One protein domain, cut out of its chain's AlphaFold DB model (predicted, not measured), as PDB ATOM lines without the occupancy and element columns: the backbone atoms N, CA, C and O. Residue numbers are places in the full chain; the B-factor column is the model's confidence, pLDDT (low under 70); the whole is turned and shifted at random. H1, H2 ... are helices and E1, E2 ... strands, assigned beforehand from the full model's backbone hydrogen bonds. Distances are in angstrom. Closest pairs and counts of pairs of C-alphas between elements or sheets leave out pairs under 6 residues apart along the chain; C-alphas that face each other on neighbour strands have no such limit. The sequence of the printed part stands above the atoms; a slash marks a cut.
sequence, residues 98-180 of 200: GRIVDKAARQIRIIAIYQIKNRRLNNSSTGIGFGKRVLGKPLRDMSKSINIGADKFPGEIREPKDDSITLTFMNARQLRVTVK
ATOM      1  N   GLY A  98    -103.719 -87.747 -56.260       91.62
ATOM      2  CA  GLY A  98    -102.298 -87.529 -55.976       91.62
ATOM      3  C   GLY A  98    -101.441 -88.754 -56.298       91.62
ATOM      4  O   GLY A  98    -100.405 -88.643 -56.958       91.62
ATOM      5  N   ARG A  99    -101.898 -89.950 -55.907       94.06
ATOM      6  CA  ARG A  99    -101.167 -91.206 -56.142       94.06
ATOM      7  C   ARG A  99    -101.022 -91.527 -57.633       94.06
ATOM      8  O   ARG A  99     -99.951 -91.974 -58.055       94.06
ATOM      9  N   ILE A 100    -102.064 -91.288 -58.432       94.69
ATOM     10  CA  ILE A 100    -102.044 -91.482 -59.891       94.69
ATOM     11  C   ILE A 100    -101.012 -90.549 -60.537       94.69
ATOM     12  O   ILE A 100    -100.160 -91.001 -61.314       94.69
ATOM     13  N   VAL A 101    -101.043 -89.260 -60.189       94.81
ATOM     14  CA  VAL A 101    -100.107 -88.261 -60.727       94.81
ATOM     15  C   VAL A 101     -98.666 -88.588 -60.327       94.81
ATOM     16  O   VAL A 101     -97.778 -88.590 -61.185       94.81
ATOM     17  N   ASP A 102     -98.425 -88.971 -59.073       95.19
ATOM     18  CA  ASP A 102     -97.101 -89.370 -58.588       95.19
ATOM     19  C   ASP A 102     -96.552 -90.606 -59.308       95.19
ATOM     20  O   ASP A 102     -95.348 -90.693 -59.599       95.19
ATOM     21  N   LYS A 103     -97.409 -91.587 -59.615       96.19
ATOM     22  CA  LYS A 103     -97.023 -92.758 -60.410       96.19
ATOM     23  C   LYS A 103     -96.553 -92.337 -61.799       96.19
ATOM     24  O   LYS A 103     -95.447 -92.716 -62.202       96.19
ATOM     25  N   ALA A 104     -97.351 -91.533 -62.500       96.31
ATOM     26  CA  ALA A 104     -97.024 -91.048 -63.835       96.31
ATOM     27  C   ALA A 104     -95.726 -90.227 -63.830       96.31
ATOM     28  O   ALA A 104     -94.817 -90.499 -64.619       96.31
ATOM     29  N   ALA A 105     -95.587 -89.282 -62.895       96.56
ATOM     30  CA  ALA A 105     -94.404 -88.440 -62.758       96.56
ATOM     31  C   ALA A 105     -93.130 -89.276 -62.561       96.56
ATOM     32  O   ALA A 105     -92.119 -89.049 -63.233       96.56
ATOM     33  N   ARG A 106     -93.181 -90.300 -61.700       97.31
ATOM     34  CA  ARG A 106     -92.048 -91.199 -61.441       97.31
ATOM     35  C   ARG A 106     -91.645 -91.996 -62.680       97.31
ATOM     36  O   ARG A 106     -90.458 -92.057 -62.998       97.31
ATOM     37  N   GLN A 107     -92.610 -92.571 -63.394       97.25
ATOM     38  CA  GLN A 107     -92.342 -93.356 -64.603       97.25
ATOM     39  C   GLN A 107     -91.788 -92.486 -65.740       97.25
ATOM     40  O   GLN A 107     -90.784 -92.841 -66.361       97.25
ATOM     41  N   ILE A 108     -92.386 -91.314 -65.974       97.00
ATOM     42  CA  ILE A 108     -91.942 -90.371 -67.009       97.00
ATOM     43  C   ILE A 108     -90.540 -89.844 -66.694       97.00
ATOM     44  O   ILE A 108     -89.696 -89.796 -67.589       97.00
ATOM     45  N   ARG A 109     -90.251 -89.506 -65.429       96.94
ATOM     46  CA  ARG A 109     -88.934 -89.017 -64.996       96.94
ATOM     47  C   ARG A 109     -87.816 -90.002 -65.327       96.94
ATOM     48  O   ARG A 109     -86.787 -89.586 -65.851       96.94
ATOM     49  N   ILE A 110     -88.011 -91.290 -65.045       97.38
ATOM     50  CA  ILE A 110     -87.007 -92.324 -65.336       97.38
ATOM     51  C   ILE A 110     -86.727 -92.381 -66.842       97.38
ATOM     52  O   ILE A 110     -85.571 -92.325 -67.255       97.38
ATOM     53  N   ILE A 111     -87.773 -92.412 -67.673       97.06
ATOM     54  CA  ILE A 111     -87.616 -92.432 -69.134       97.06
ATOM     55  C   ILE A 111     -86.913 -91.161 -69.622       97.06
ATOM     56  O   ILE A 111     -86.012 -91.254 -70.454       97.06
ATOM     57  N   ALA A 112     -87.285 -89.990 -69.097       96.81
ATOM     58  CA  ALA A 112     -86.693 -88.707 -69.463       96.81
ATOM     59  C   ALA A 112     -85.185 -88.651 -69.183       96.81
ATOM     60  O   ALA A 112     -84.435 -88.163 -70.027       96.81
ATOM     61  N   ILE A 113     -84.729 -89.211 -68.057       97.00
ATOM     62  CA  ILE A 113     -83.299 -89.302 -67.721       97.00
ATOM     63  C   ILE A 113     -82.542 -90.102 -68.789       97.00
ATOM     64  O   ILE A 113     -81.507 -89.646 -69.274       97.00
ATOM     65  N   TYR A 114     -83.088 -91.233 -69.244       96.88
ATOM     66  CA  TYR A 114     -82.486 -92.020 -70.329       96.88
ATOM     67  C   TYR A 114     -82.480 -91.309 -71.695       96.88
ATOM     68  O   TYR A 114     -81.798 -91.763 -72.612       96.88
ATOM     69  N   GLN A 115     -83.221 -90.208 -71.865       96.62
ATOM     70  CA  GLN A 115     -83.214 -89.423 -73.104       96.62
ATOM     71  C   GLN A 115     -82.217 -88.256 -73.095       96.62
ATOM     72  O   GLN A 115     -82.081 -87.569 -74.112       96.62
ATOM     73  N   ILE A 116     -81.504 -88.010 -71.991       95.69
ATOM     74  CA  ILE A 116     -80.510 -86.933 -71.924       95.69
ATOM     75  C   ILE A 116     -79.441 -87.157 -73.002       95.69
ATOM     76  O   ILE A 116     -78.835 -88.221 -73.089       95.69
ATOM     77  N   LYS A 117     -79.223 -86.137 -73.845       94.88
ATOM     78  CA  LYS A 117     -78.301 -86.166 -75.000       94.88
ATOM     79  C   LYS A 117     -78.589 -87.260 -76.042       94.88
ATOM     80  O   LYS A 117     -77.763 -87.492 -76.925       94.88
ATOM     81  N   ASN A 118     -79.779 -87.859 -76.037       95.62
ATOM     82  CA  ASN A 118     -80.206 -88.737 -77.119       95.62
ATOM     83  C   ASN A 118     -80.503 -87.917 -78.386       95.62
ATOM     84  O   ASN A 118     -81.483 -87.181 -78.442       95.62
ATOM     85  N   ARG A 119     -79.703 -88.095 -79.444       94.25
ATOM     86  CA  ARG A 119     -79.853 -87.367 -80.721       94.25
ATOM     87  C   ARG A 119     -81.195 -87.601 -81.423       94.25
ATOM     88  O   ARG A 119     -81.594 -86.771 -82.238       94.25
ATOM     89  N   ARG A 120     -81.896 -88.703 -81.119       95.12
ATOM     90  CA  ARG A 120     -83.252 -88.971 -81.631       95.12
ATOM     91  C   ARG A 120     -84.287 -88.018 -81.037       95.12
ATOM     92  O   ARG A 120     -85.296 -87.764 -81.681       95.12
ATOM     93  N   LEU A 121     -84.032 -87.486 -79.841       95.50
ATOM     94  CA  LEU A 121     -84.835 -86.455 -79.200       95.50
ATOM     95  C   LEU A 121     -84.213 -85.082 -79.478       95.50
ATOM     96  O   LEU A 121     -83.331 -84.616 -78.761       95.50
ATOM     97  N   ASN A 122     -84.667 -84.441 -80.550       94.56
ATOM     98  CA  ASN A 122     -84.186 -83.133 -80.991       94.56
ATOM     99  C   ASN A 122     -85.360 -82.211 -81.364       94.56
ATOM    100  O   ASN A 122     -86.518 -82.621 -81.302       94.56
ATOM    101  N   ASN A 123     -85.053 -80.968 -81.733       93.00
ATOM    102  CA  ASN A 123     -86.028 -79.911 -82.017       93.00
ATOM    103  C   ASN A 123     -86.720 -80.017 -83.390       93.00
ATOM    104  O   ASN A 123     -87.554 -79.173 -83.703       93.00
ATOM    105  N   SER A 124     -86.406 -81.028 -84.207       95.00
ATOM    106  CA  SER A 124     -87.173 -81.306 -85.425       95.00
ATOM    107  C   SER A 124     -88.550 -81.892 -85.093       95.00
ATOM    108  O   SER A 124     -88.755 -82.477 -84.027       95.00
ATOM    109  N   SER A 125     -89.488 -81.813 -86.038       94.06
ATOM    110  CA  SER A 125     -90.812 -82.438 -85.915       94.06
ATOM    111  C   SER A 125     -90.721 -83.947 -85.645       94.06
ATOM    112  O   SER A 125     -91.406 -84.463 -84.760       94.06
ATOM    113  N   THR A 126     -89.819 -84.652 -86.333       95.88
ATOM    114  CA  THR A 126     -89.567 -86.086 -86.120       95.88
ATOM    115  C   THR A 126     -88.998 -86.364 -84.729       95.88
ATOM    116  O   THR A 126     -89.415 -87.323 -84.077       95.88
ATOM    117  N   GLY A 127     -88.079 -85.519 -84.246       95.50
ATOM    118  CA  GLY A 127     -87.478 -85.653 -82.919       95.50
ATOM    119  C   GLY A 127     -88.473 -85.406 -81.784       95.50
ATOM    120  O   GLY A 127     -88.536 -86.180 -80.826       95.50
ATOM    121  N   ILE A 128     -89.323 -84.389 -81.930       95.31
ATOM    122  CA  ILE A 128     -90.429 -84.107 -81.006       95.31
ATOM    123  C   ILE A 128     -91.447 -85.253 -81.025       95.31
ATOM    124  O   ILE A 128     -91.860 -85.719 -79.963       95.31
ATOM    125  N   GLY A 129     -91.808 -85.765 -82.206       95.50
ATOM    126  CA  GLY A 129     -92.710 -86.912 -82.346       95.50
ATOM    127  C   GLY A 129     -92.158 -88.189 -81.702       95.50
ATOM    128  O   GLY A 129     -92.897 -88.936 -81.056       95.50
ATOM    129  N   PHE A 130     -90.849 -88.432 -81.810       96.69
ATOM    130  CA  PHE A 130     -90.169 -89.497 -81.069       96.69
ATOM    131  C   PHE A 130     -90.280 -89.279 -79.553       96.69
ATOM    132  O   PHE A 130     -90.683 -90.195 -78.835       96.69
ATOM    133  N   GLY A 131     -90.001 -88.064 -79.076       95.81
ATOM    134  CA  GLY A 131     -90.102 -87.700 -77.664       95.81
ATOM    135  C   GLY A 131     -91.498 -87.893 -77.083       95.81
ATOM    136  O   GLY A 131     -91.637 -88.571 -76.067       95.81
ATOM    137  N   LYS A 132     -92.540 -87.387 -77.757       95.94
ATOM    138  CA  LYS A 132     -93.945 -87.590 -77.361       95.94
ATOM    139  C   LYS A 132     -94.285 -89.074 -77.242       95.94
ATOM    140  O   LYS A 132     -94.903 -89.504 -76.271       95.94
ATOM    141  N   ARG A 133     -93.841 -89.888 -78.204       95.25
ATOM    142  CA  ARG A 133     -94.088 -91.334 -78.199       95.25
ATOM    143  C   ARG A 133     -93.417 -92.016 -77.011       95.25
ATOM    144  O   ARG A 133     -94.072 -92.793 -76.322       95.25
ATOM    145  N   VAL A 134     -92.140 -91.735 -76.772       96.25
ATOM    146  CA  VAL A 134     -91.354 -92.380 -75.713       96.25
ATOM    147  C   VAL A 134     -91.813 -91.925 -74.328       96.25
ATOM    148  O   VAL A 134     -92.132 -92.760 -73.489       96.25
ATOM    149  N   LEU A 135     -91.918 -90.615 -74.106       96.50
ATOM    150  CA  LEU A 135     -92.294 -90.043 -72.810       96.50
ATOM    151  C   LEU A 135     -93.786 -90.189 -72.502       96.50
ATOM    152  O   LEU A 135     -94.157 -90.227 -71.339       96.50
ATOM    153  N   GLY A 136     -94.640 -90.311 -73.521       96.00
ATOM    154  CA  GLY A 136     -96.068 -90.580 -73.349       96.00
ATOM    155  C   GLY A 136     -96.404 -92.064 -73.172       96.00
ATOM    156  O   GLY A 136     -97.572 -92.398 -72.996       96.00
ATOM    157  N   LYS A 137     -95.418 -92.974 -73.247       96.19
ATOM    158  CA  LYS A 137     -95.655 -94.415 -73.055       96.19
ATOM    159  C   LYS A 137     -96.297 -94.738 -71.695       96.19
ATOM    160  O   LYS A 137     -97.296 -95.447 -71.727       96.19
ATOM    161  N   PRO A 138     -95.816 -94.199 -70.556       96.88
ATOM    162  CA  PRO A 138     -96.443 -94.423 -69.254       96.88
ATOM    163  C   PRO A 138     -97.937 -94.097 -69.238       96.88
ATOM    164  O   PRO A 138     -98.730 -94.915 -68.798       96.88
ATOM    165  N   LEU A 139     -98.334 -92.955 -69.809       96.88
ATOM    166  CA  LEU A 139     -99.740 -92.535 -69.850       96.88
ATOM    167  C   LEU A 139    -100.607 -93.521 -70.645       96.88
ATOM    168  O   LEU A 139    -101.677 -93.908 -70.193       96.88
ATOM    169  N   ARG A 140    -100.122 -93.985 -71.804       96.12
ATOM    170  CA  ARG A 140    -100.836 -94.988 -72.616       96.12
ATOM    171  C   ARG A 140    -100.897 -96.366 -71.964       96.12
ATOM    172  O   ARG A 140    -101.768 -97.158 -72.305       96.12
ATOM    173  N   ASP A 141     -99.937 -96.693 -71.106       96.06
ATOM    174  CA  ASP A 141     -99.963 -97.943 -70.350       96.06
ATOM    175  C   ASP A 141    -100.941 -97.822 -69.166       96.06
ATOM    176  O   ASP A 141    -101.703 -98.752 -68.922       96.06
ATOM    177  N   MET A 142    -100.992 -96.663 -68.498       96.44
ATOM    178  CA  MET A 142    -101.937 -96.362 -67.412       96.44
ATOM    179  C   MET A 142    -103.392 -96.246 -67.883       96.44
ATOM    180  O   MET A 142    -104.299 -96.509 -67.102       96.44
ATOM    181  N   SER A 143    -103.641 -95.879 -69.144       96.25
ATOM    182  CA  SER A 143    -105.003 -95.764 -69.680       96.25
ATOM    183  C   SER A 143    -105.640 -97.097 -70.074       96.25
ATOM    184  O   SER A 143    -106.800 -97.136 -70.483       96.25
ATOM    185  N   LYS A 144    -104.889 -98.199 -70.016       95.25
ATOM    186  CA  LYS A 144    -105.386 -99.523 -70.388       95.25
ATOM    187  C   LYS A 144    -105.981-100.228 -69.184       95.25
ATOM    188  O   LYS A 144    -105.394-100.225 -68.108       95.25
ATOM    189  N   SER A 145    -107.098-100.908 -69.417       92.62
ATOM    190  CA  SER A 145    -107.638-101.863 -68.458       92.62
ATOM    191  C   SER A 145    -106.624-102.951 -68.133       92.62
ATOM    192  O   SER A 145    -105.923-103.451 -69.020       92.62
ATOM    193  N   ILE A 146    -106.608-103.358 -66.871       91.56
ATOM    194  CA  ILE A 146    -105.801-104.470 -66.380       91.56
ATOM    195  C   ILE A 146    -106.704-105.497 -65.709       91.56
ATOM    196  O   ILE A 146    -107.750-105.155 -65.164       91.56
ATOM    197  N   ASN A 147    -106.295-106.760 -65.744       90.06
ATOM    198  CA  ASN A 147    -106.975-107.810 -64.997       90.06
ATOM    199  C   ASN A 147    -106.223-108.045 -63.688       90.06
ATOM    200  O   ASN A 147    -105.001-108.219 -63.698       90.06
ATOM    201  N   ILE A 148    -106.952-108.080 -62.577       85.19
ATOM    202  CA  ILE A 148    -106.433-108.461 -61.265       85.19
ATOM    203  C   ILE A 148    -107.221-109.687 -60.817       85.19
ATOM    204  O   ILE A 148    -108.385-109.598 -60.441       85.19
ATOM    205  N   GLY A 149    -106.588-110.858 -60.894       85.69
ATOM    206  CA  GLY A 149    -107.303-112.119 -60.710       85.69
ATOM    207  C   GLY A 149    -108.360-112.311 -61.802       85.69
ATOM    208  O   GLY A 149    -108.028-112.270 -62.987       85.69
ATOM    209  N   ALA A 150    -109.611-112.531 -61.399       84.38
ATOM    210  CA  ALA A 150    -110.745-112.685 -62.311       84.38
ATOM    211  C   ALA A 150    -111.384-111.344 -62.723       84.38
ATOM    212  O   ALA A 150    -112.126-111.300 -63.703       84.38
ATOM    213  N   ASP A 151    -111.083-110.262 -62.003       86.62
ATOM    214  CA  ASP A 151    -111.748-108.977 -62.180       86.62
ATOM    215  C   ASP A 151    -111.012-108.102 -63.196       86.62
ATOM    216  O   ASP A 151    -109.779-108.003 -63.201       86.62
ATOM    217  N   LYS A 152    -111.784-107.426 -64.050       90.00
ATOM    218  CA  LYS A 152    -111.274-106.445 -65.009       90.00
ATOM    219  C   LYS A 152    -111.418-105.042 -64.432       90.00
ATOM    220  O   LYS A 152    -112.531-104.559 -64.247       90.00
ATOM    221  N   PHE A 153    -110.293-104.372 -64.227       90.81
ATOM    222  CA  PHE A 153    -110.240-102.990 -63.775       90.81
ATOM    223  C   PHE A 153    -110.160-102.040 -64.978       90.81
ATOM    224  O   PHE A 153    -109.502-102.361 -65.980       90.81
ATOM    225  N   PRO A 154    -110.825-100.873 -64.926       93.12
ATOM    226  CA  PRO A 154    -110.614 -99.821 -65.914       93.12
ATOM    227  C   PRO A 154    -109.162 -99.313 -65.871       93.12
ATOM    228  O   PRO A 154    -108.389 -99.653 -64.976       93.12
ATOM    229  N   GLY A 155    -108.775 -98.523 -66.874       93.75
ATOM    230  CA  GLY A 155    -107.513 -97.787 -66.801       93.75
ATOM    231  C   GLY A 155    -107.505 -96.829 -65.607       93.75
ATOM    232  O   GLY A 155    -108.549 -96.374 -65.154       93.75
ATOM    233  N   GLU A 156    -106.320 -96.492 -65.113       94.62
ATOM    234  CA  GLU A 156    -106.153 -95.536 -64.009       94.62
ATOM    235  C   GLU A 156    -106.451 -94.098 -64.462       94.62
ATOM    236  O   GLU A 156    -106.793 -93.231 -63.662       94.62
ATOM    237  N   ILE A 157    -106.294 -93.837 -65.762       96.06
ATOM    238  CA  ILE A 157    -106.524 -92.538 -66.390       96.06
ATOM    239  C   ILE A 157    -107.305 -92.715 -67.689       96.06
ATOM    240  O   ILE A 157    -107.271 -93.777 -68.317       96.06
ATOM    241  N   ARG A 158    -107.974 -91.655 -68.139       95.50
ATOM    242  CA  ARG A 158    -108.563 -91.602 -69.479       95.50
ATOM    243  C   ARG A 158    -107.466 -91.641 -70.541       95.50
ATOM    244  O   ARG A 158    -106.316 -91.277 -70.289       95.50
ATOM    245  N   GLU A 159    -107.828 -92.093 -71.738       95.12
ATOM    246  CA  GLU A 159    -106.881 -92.183 -72.847       95.12
ATOM    247  C   GLU A 159    -106.226 -90.815 -73.124       95.12
ATOM    248  O   GLU A 159    -106.937 -89.818 -73.305       95.12
ATOM    249  N   PRO A 160    -104.880 -90.732 -73.131       94.69
ATOM    250  CA  PRO A 160    -104.194 -89.468 -73.341       94.69
ATOM    251  C   PRO A 160    -104.414 -88.970 -74.772       94.69
ATOM    252  O   PRO A 160    -104.130 -89.666 -75.745       94.69
ATOM    253  N   LYS A 161    -104.856 -87.721 -74.887       93.50
ATOM    254  CA  LYS A 161    -104.980 -86.980 -76.149       93.50
ATOM    255  C   LYS A 161    -103.615 -86.481 -76.643       93.50
ATOM    256  O   LYS A 161    -102.648 -86.425 -75.881       93.50
ATOM    257  N   ASP A 162    -103.543 -86.023 -77.890       86.38
ATOM    258  CA  ASP A 162    -102.303 -85.515 -78.508       86.38
ATOM    259  C   ASP A 162    -101.649 -84.330 -77.769       86.38
ATOM    260  O   ASP A 162    -100.427 -84.121 -77.855       86.38
ATOM    261  N   ASP A 163    -102.447 -83.556 -77.032       91.38
ATOM    262  CA  ASP A 163    -102.015 -82.429 -76.202       91.38
ATOM    263  C   ASP A 163    -101.688 -82.828 -74.751       91.38
ATOM    264  O   ASP A 163    -101.183 -82.005 -73.985       91.38
ATOM    265  N   SER A 164    -101.912 -84.094 -74.376       92.69
ATOM    266  CA  SER A 164    -101.610 -84.612 -73.033       92.69
ATOM    267  C   SER A 164    -100.115 -84.682 -72.760       92.69
ATOM    268  O   SER A 164     -99.705 -84.729 -71.606       92.69
ATOM    269  N   ILE A 165     -99.282 -84.657 -73.805       94.81
ATOM    270  CA  ILE A 165     -97.842 -84.472 -73.669       94.81
ATOM    271  C   ILE A 165     -97.313 -83.473 -74.696       94.81
ATOM    272  O   ILE A 165     -97.440 -83.645 -75.911       94.81
ATOM    273  N   THR A 166     -96.662 -82.427 -74.196       95.44
ATOM    274  CA  THR A 166     -96.071 -81.367 -75.015       95.44
ATOM    275  C   THR A 166     -94.599 -81.208 -74.677       95.44
ATOM    276  O   THR A 166     -94.219 -81.131 -73.511       95.44
ATOM    277  N   LEU A 167     -93.759 -81.175 -75.711       95.94
ATOM    278  CA  LEU A 167     -92.321 -80.972 -75.590       95.94
ATOM    279  C   LEU A 167     -91.971 -79.606 -76.167       95.94
ATOM    280  O   LEU A 167     -92.324 -79.307 -77.304       95.94
ATOM    281  N   THR A 168     -91.264 -78.786 -75.400       95.50
ATOM    282  CA  THR A 168     -90.782 -77.470 -75.831       95.50
ATOM    283  C   THR A 168     -89.296 -77.356 -75.522       95.50
ATOM    284  O   THR A 168     -88.893 -77.404 -74.361       95.50
ATOM    285  N   PHE A 169     -88.459 -77.211 -76.549       94.12
ATOM    286  CA  PHE A 169     -87.048 -76.890 -76.344       94.12
ATOM    287  C   PHE A 169     -86.936 -75.423 -75.934       94.12
ATOM    288  O   PHE A 169     -87.241 -74.533 -76.720       94.12
ATOM    289  N   MET A 170     -86.509 -75.181 -74.698       93.94
ATOM    290  CA  MET A 170     -86.319 -73.827 -74.171       93.94
ATOM    291  C   MET A 170     -85.015 -73.216 -74.696       93.94
ATOM    292  O   MET A 170     -84.917 -72.013 -74.897       93.94
ATOM    293  N   ASN A 171     -83.999 -74.059 -74.888       92.69
ATOM    294  CA  ASN A 171     -82.705 -73.732 -75.481       92.69
ATOM    295  C   ASN A 171     -81.985 -75.040 -75.868       92.69
ATOM    296  O   ASN A 171     -82.535 -76.133 -75.730       92.69
ATOM    297  N   ALA A 172     -80.726 -74.949 -76.304       89.56
ATOM    298  CA  ALA A 172     -79.922 -76.105 -76.719       89.56
ATOM    299  C   ALA A 172     -79.649 -77.149 -75.611       89.56
ATOM    300  O   ALA A 172     -79.124 -78.228 -75.894       89.56
ATOM    301  N   ARG A 173     -79.946 -76.834 -74.343       92.06
ATOM    302  CA  ARG A 173     -79.670 -77.695 -73.180       92.06
ATOM    303  C   ARG A 173     -80.925 -78.120 -72.426       92.06
ATOM    304  O   ARG A 173     -80.871 -79.114 -71.711       92.06
ATOM    305  N   GLN A 174     -82.024 -77.386 -72.565       94.12
ATOM    306  CA  GLN A 174     -83.221 -77.566 -71.753       94.12
ATOM    307  C   GLN A 174     -84.427 -77.911 -72.618       94.12
ATOM    308  O   GLN A 174     -84.819 -77.156 -73.509       94.12
ATOM    309  N   LEU A 175     -85.045 -79.041 -72.292       95.81
ATOM    310  CA  LEU A 175     -86.328 -79.475 -72.821       95.81
ATOM    311  C   LEU A 175     -87.359 -79.398 -71.695       95.81
ATOM    312  O   LEU A 175     -87.188 -80.015 -70.646       95.81
ATOM    313  N   ARG A 176     -88.437 -78.656 -71.927       96.12
ATOM    314  CA  ARG A 176     -89.627 -78.648 -71.084       96.12
ATOM    315  C   ARG A 176     -90.573 -79.737 -71.567       96.12
ATOM    316  O   ARG A 176     -90.897 -79.790 -72.752       96.12
ATOM    317  N   VAL A 177     -91.016 -80.580 -70.642       96.12
ATOM    318  CA  VAL A 177     -92.038 -81.598 -70.882       96.12
ATOM    319  C   VAL A 177     -93.239 -81.236 -70.023       96.12
ATOM    320  O   VAL A 177     -93.137 -81.226 -68.801       96.12
ATOM    321  N   THR A 178     -94.353 -80.916 -70.666       96.44
ATOM    322  CA  THR A 178     -95.632 -80.660 -70.002       96.44
ATOM    323  C   THR A 178     -96.518 -81.877 -70.187       96.44
ATOM    324  O   THR A 178     -96.613 -82.399 -71.300       96.44
ATOM    325  N   VAL A 179     -97.160 -82.317 -69.108       96.06
ATOM    326  CA  VAL A 179     -98.015 -83.504 -69.088       96.06
ATOM    327  C   VAL A 179     -99.372 -83.132 -68.500       96.06
ATOM    328  O   VAL A 179     -99.422 -82.437 -67.490       96.06
ATOM    329  N   LYS A 180    -100.454 -83.593 -69.127       95.19
ATOM    330  CA  LYS A 180    -101.816 -83.542 -68.589       95.19
ATOM    331  C   LYS A 180    -102.272 -84.959 -68.283       95.19
ATOM    332  O   LYS A 180    -102.018 -85.875 -69.065       95.19
TER     333      LYS A 180
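Overview. This is residues 98 to 180 of the 200 residues of the protein "Conserved hypothetical phage protein" of Moritella sp. JT01 (UniProt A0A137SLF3). Picture an elongated body in which a strand hairpin, E3 and E4, packs on helix H2 through E3 and runs near helix H1 through E4, with H3 close to the middle of the whole. A second, smaller hairpin, E1 and E2, makes one far end, where residues 147 to 152 stick out and add to the length. The printed part has 83 residues, with three named helices and four named strands in the order H1, H2, H3, E1, E2, E3, E4, and its class is mixed, helices and strands. Each sheet has two antiparallel strands, E1 - E2 and E3 - E4. The whole is only just loose, close to compact, with a radius of gyration of the C-alphas of 14.3 A and spans of 49, 20 and 19 A.

Along the chain. Start at C-alpha 165, at (-97.842, -84.472, -73.669), where E3 begins; it runs over residues 165 to 169, 13.5 A. E4 comes back over residues 175 to 179, 12.9 A, ending at C-alpha 179 at (-98.015, -83.504, -69.088). Find C-alpha 98 at (-102.298, -87.529, -55.976); from there H1 runs 24.9 A to residue 114. H2 spans residues 125 to 135, 15.2 A, and H3 residues 137 to 142. Look to residues 146 to 148 for E1 and 151 to 153 for E2.

Arrangement. Begin at the hairpin of E3 and E4, antiparallel at 163 degrees: N 166 and O 178, 2.9 A apart, and N 176 and O 168, 2.8 A apart, are within hydrogen-bond range. From E3 look to H2: their closest C-alphas, those of Lys 132 and Ile 165, are 6.2 A apart. H1 and E4 are near each other, with 8 pairs of C-alphas within 10 A. H1 touches H2 with residues 108 to 112 alone, closest at the C-alphas of Ile 108 and Leu 135, 5.8 A; they run opposite ways at a steep tilt of 52 degrees. H1 touches H3 with residues 104 to 108 alone, closest at the C-alphas of Gln 107 and Pro 138, 6.3 A, at a shallow tilt of 23 degrees, opposite ways. H2 and H3 meet only through their link. In the hairpin of E1 and E2, antiparallel at 143 degrees, N 153 and O 146 are 2.8 A apart, within hydrogen-bond range. In H1, H2 and H3 every O i to N i+4 pair is within that range.

Size, cuts and confidence. The two C-alphas farthest apart, those of Ala 150 and Ala 172, are 50.0 A apart. The printed part has no cut. The link from E2 to E3, 11 residues, is long. The mean pLDDT of the printed part is 94.5, and no printed residue is under 70.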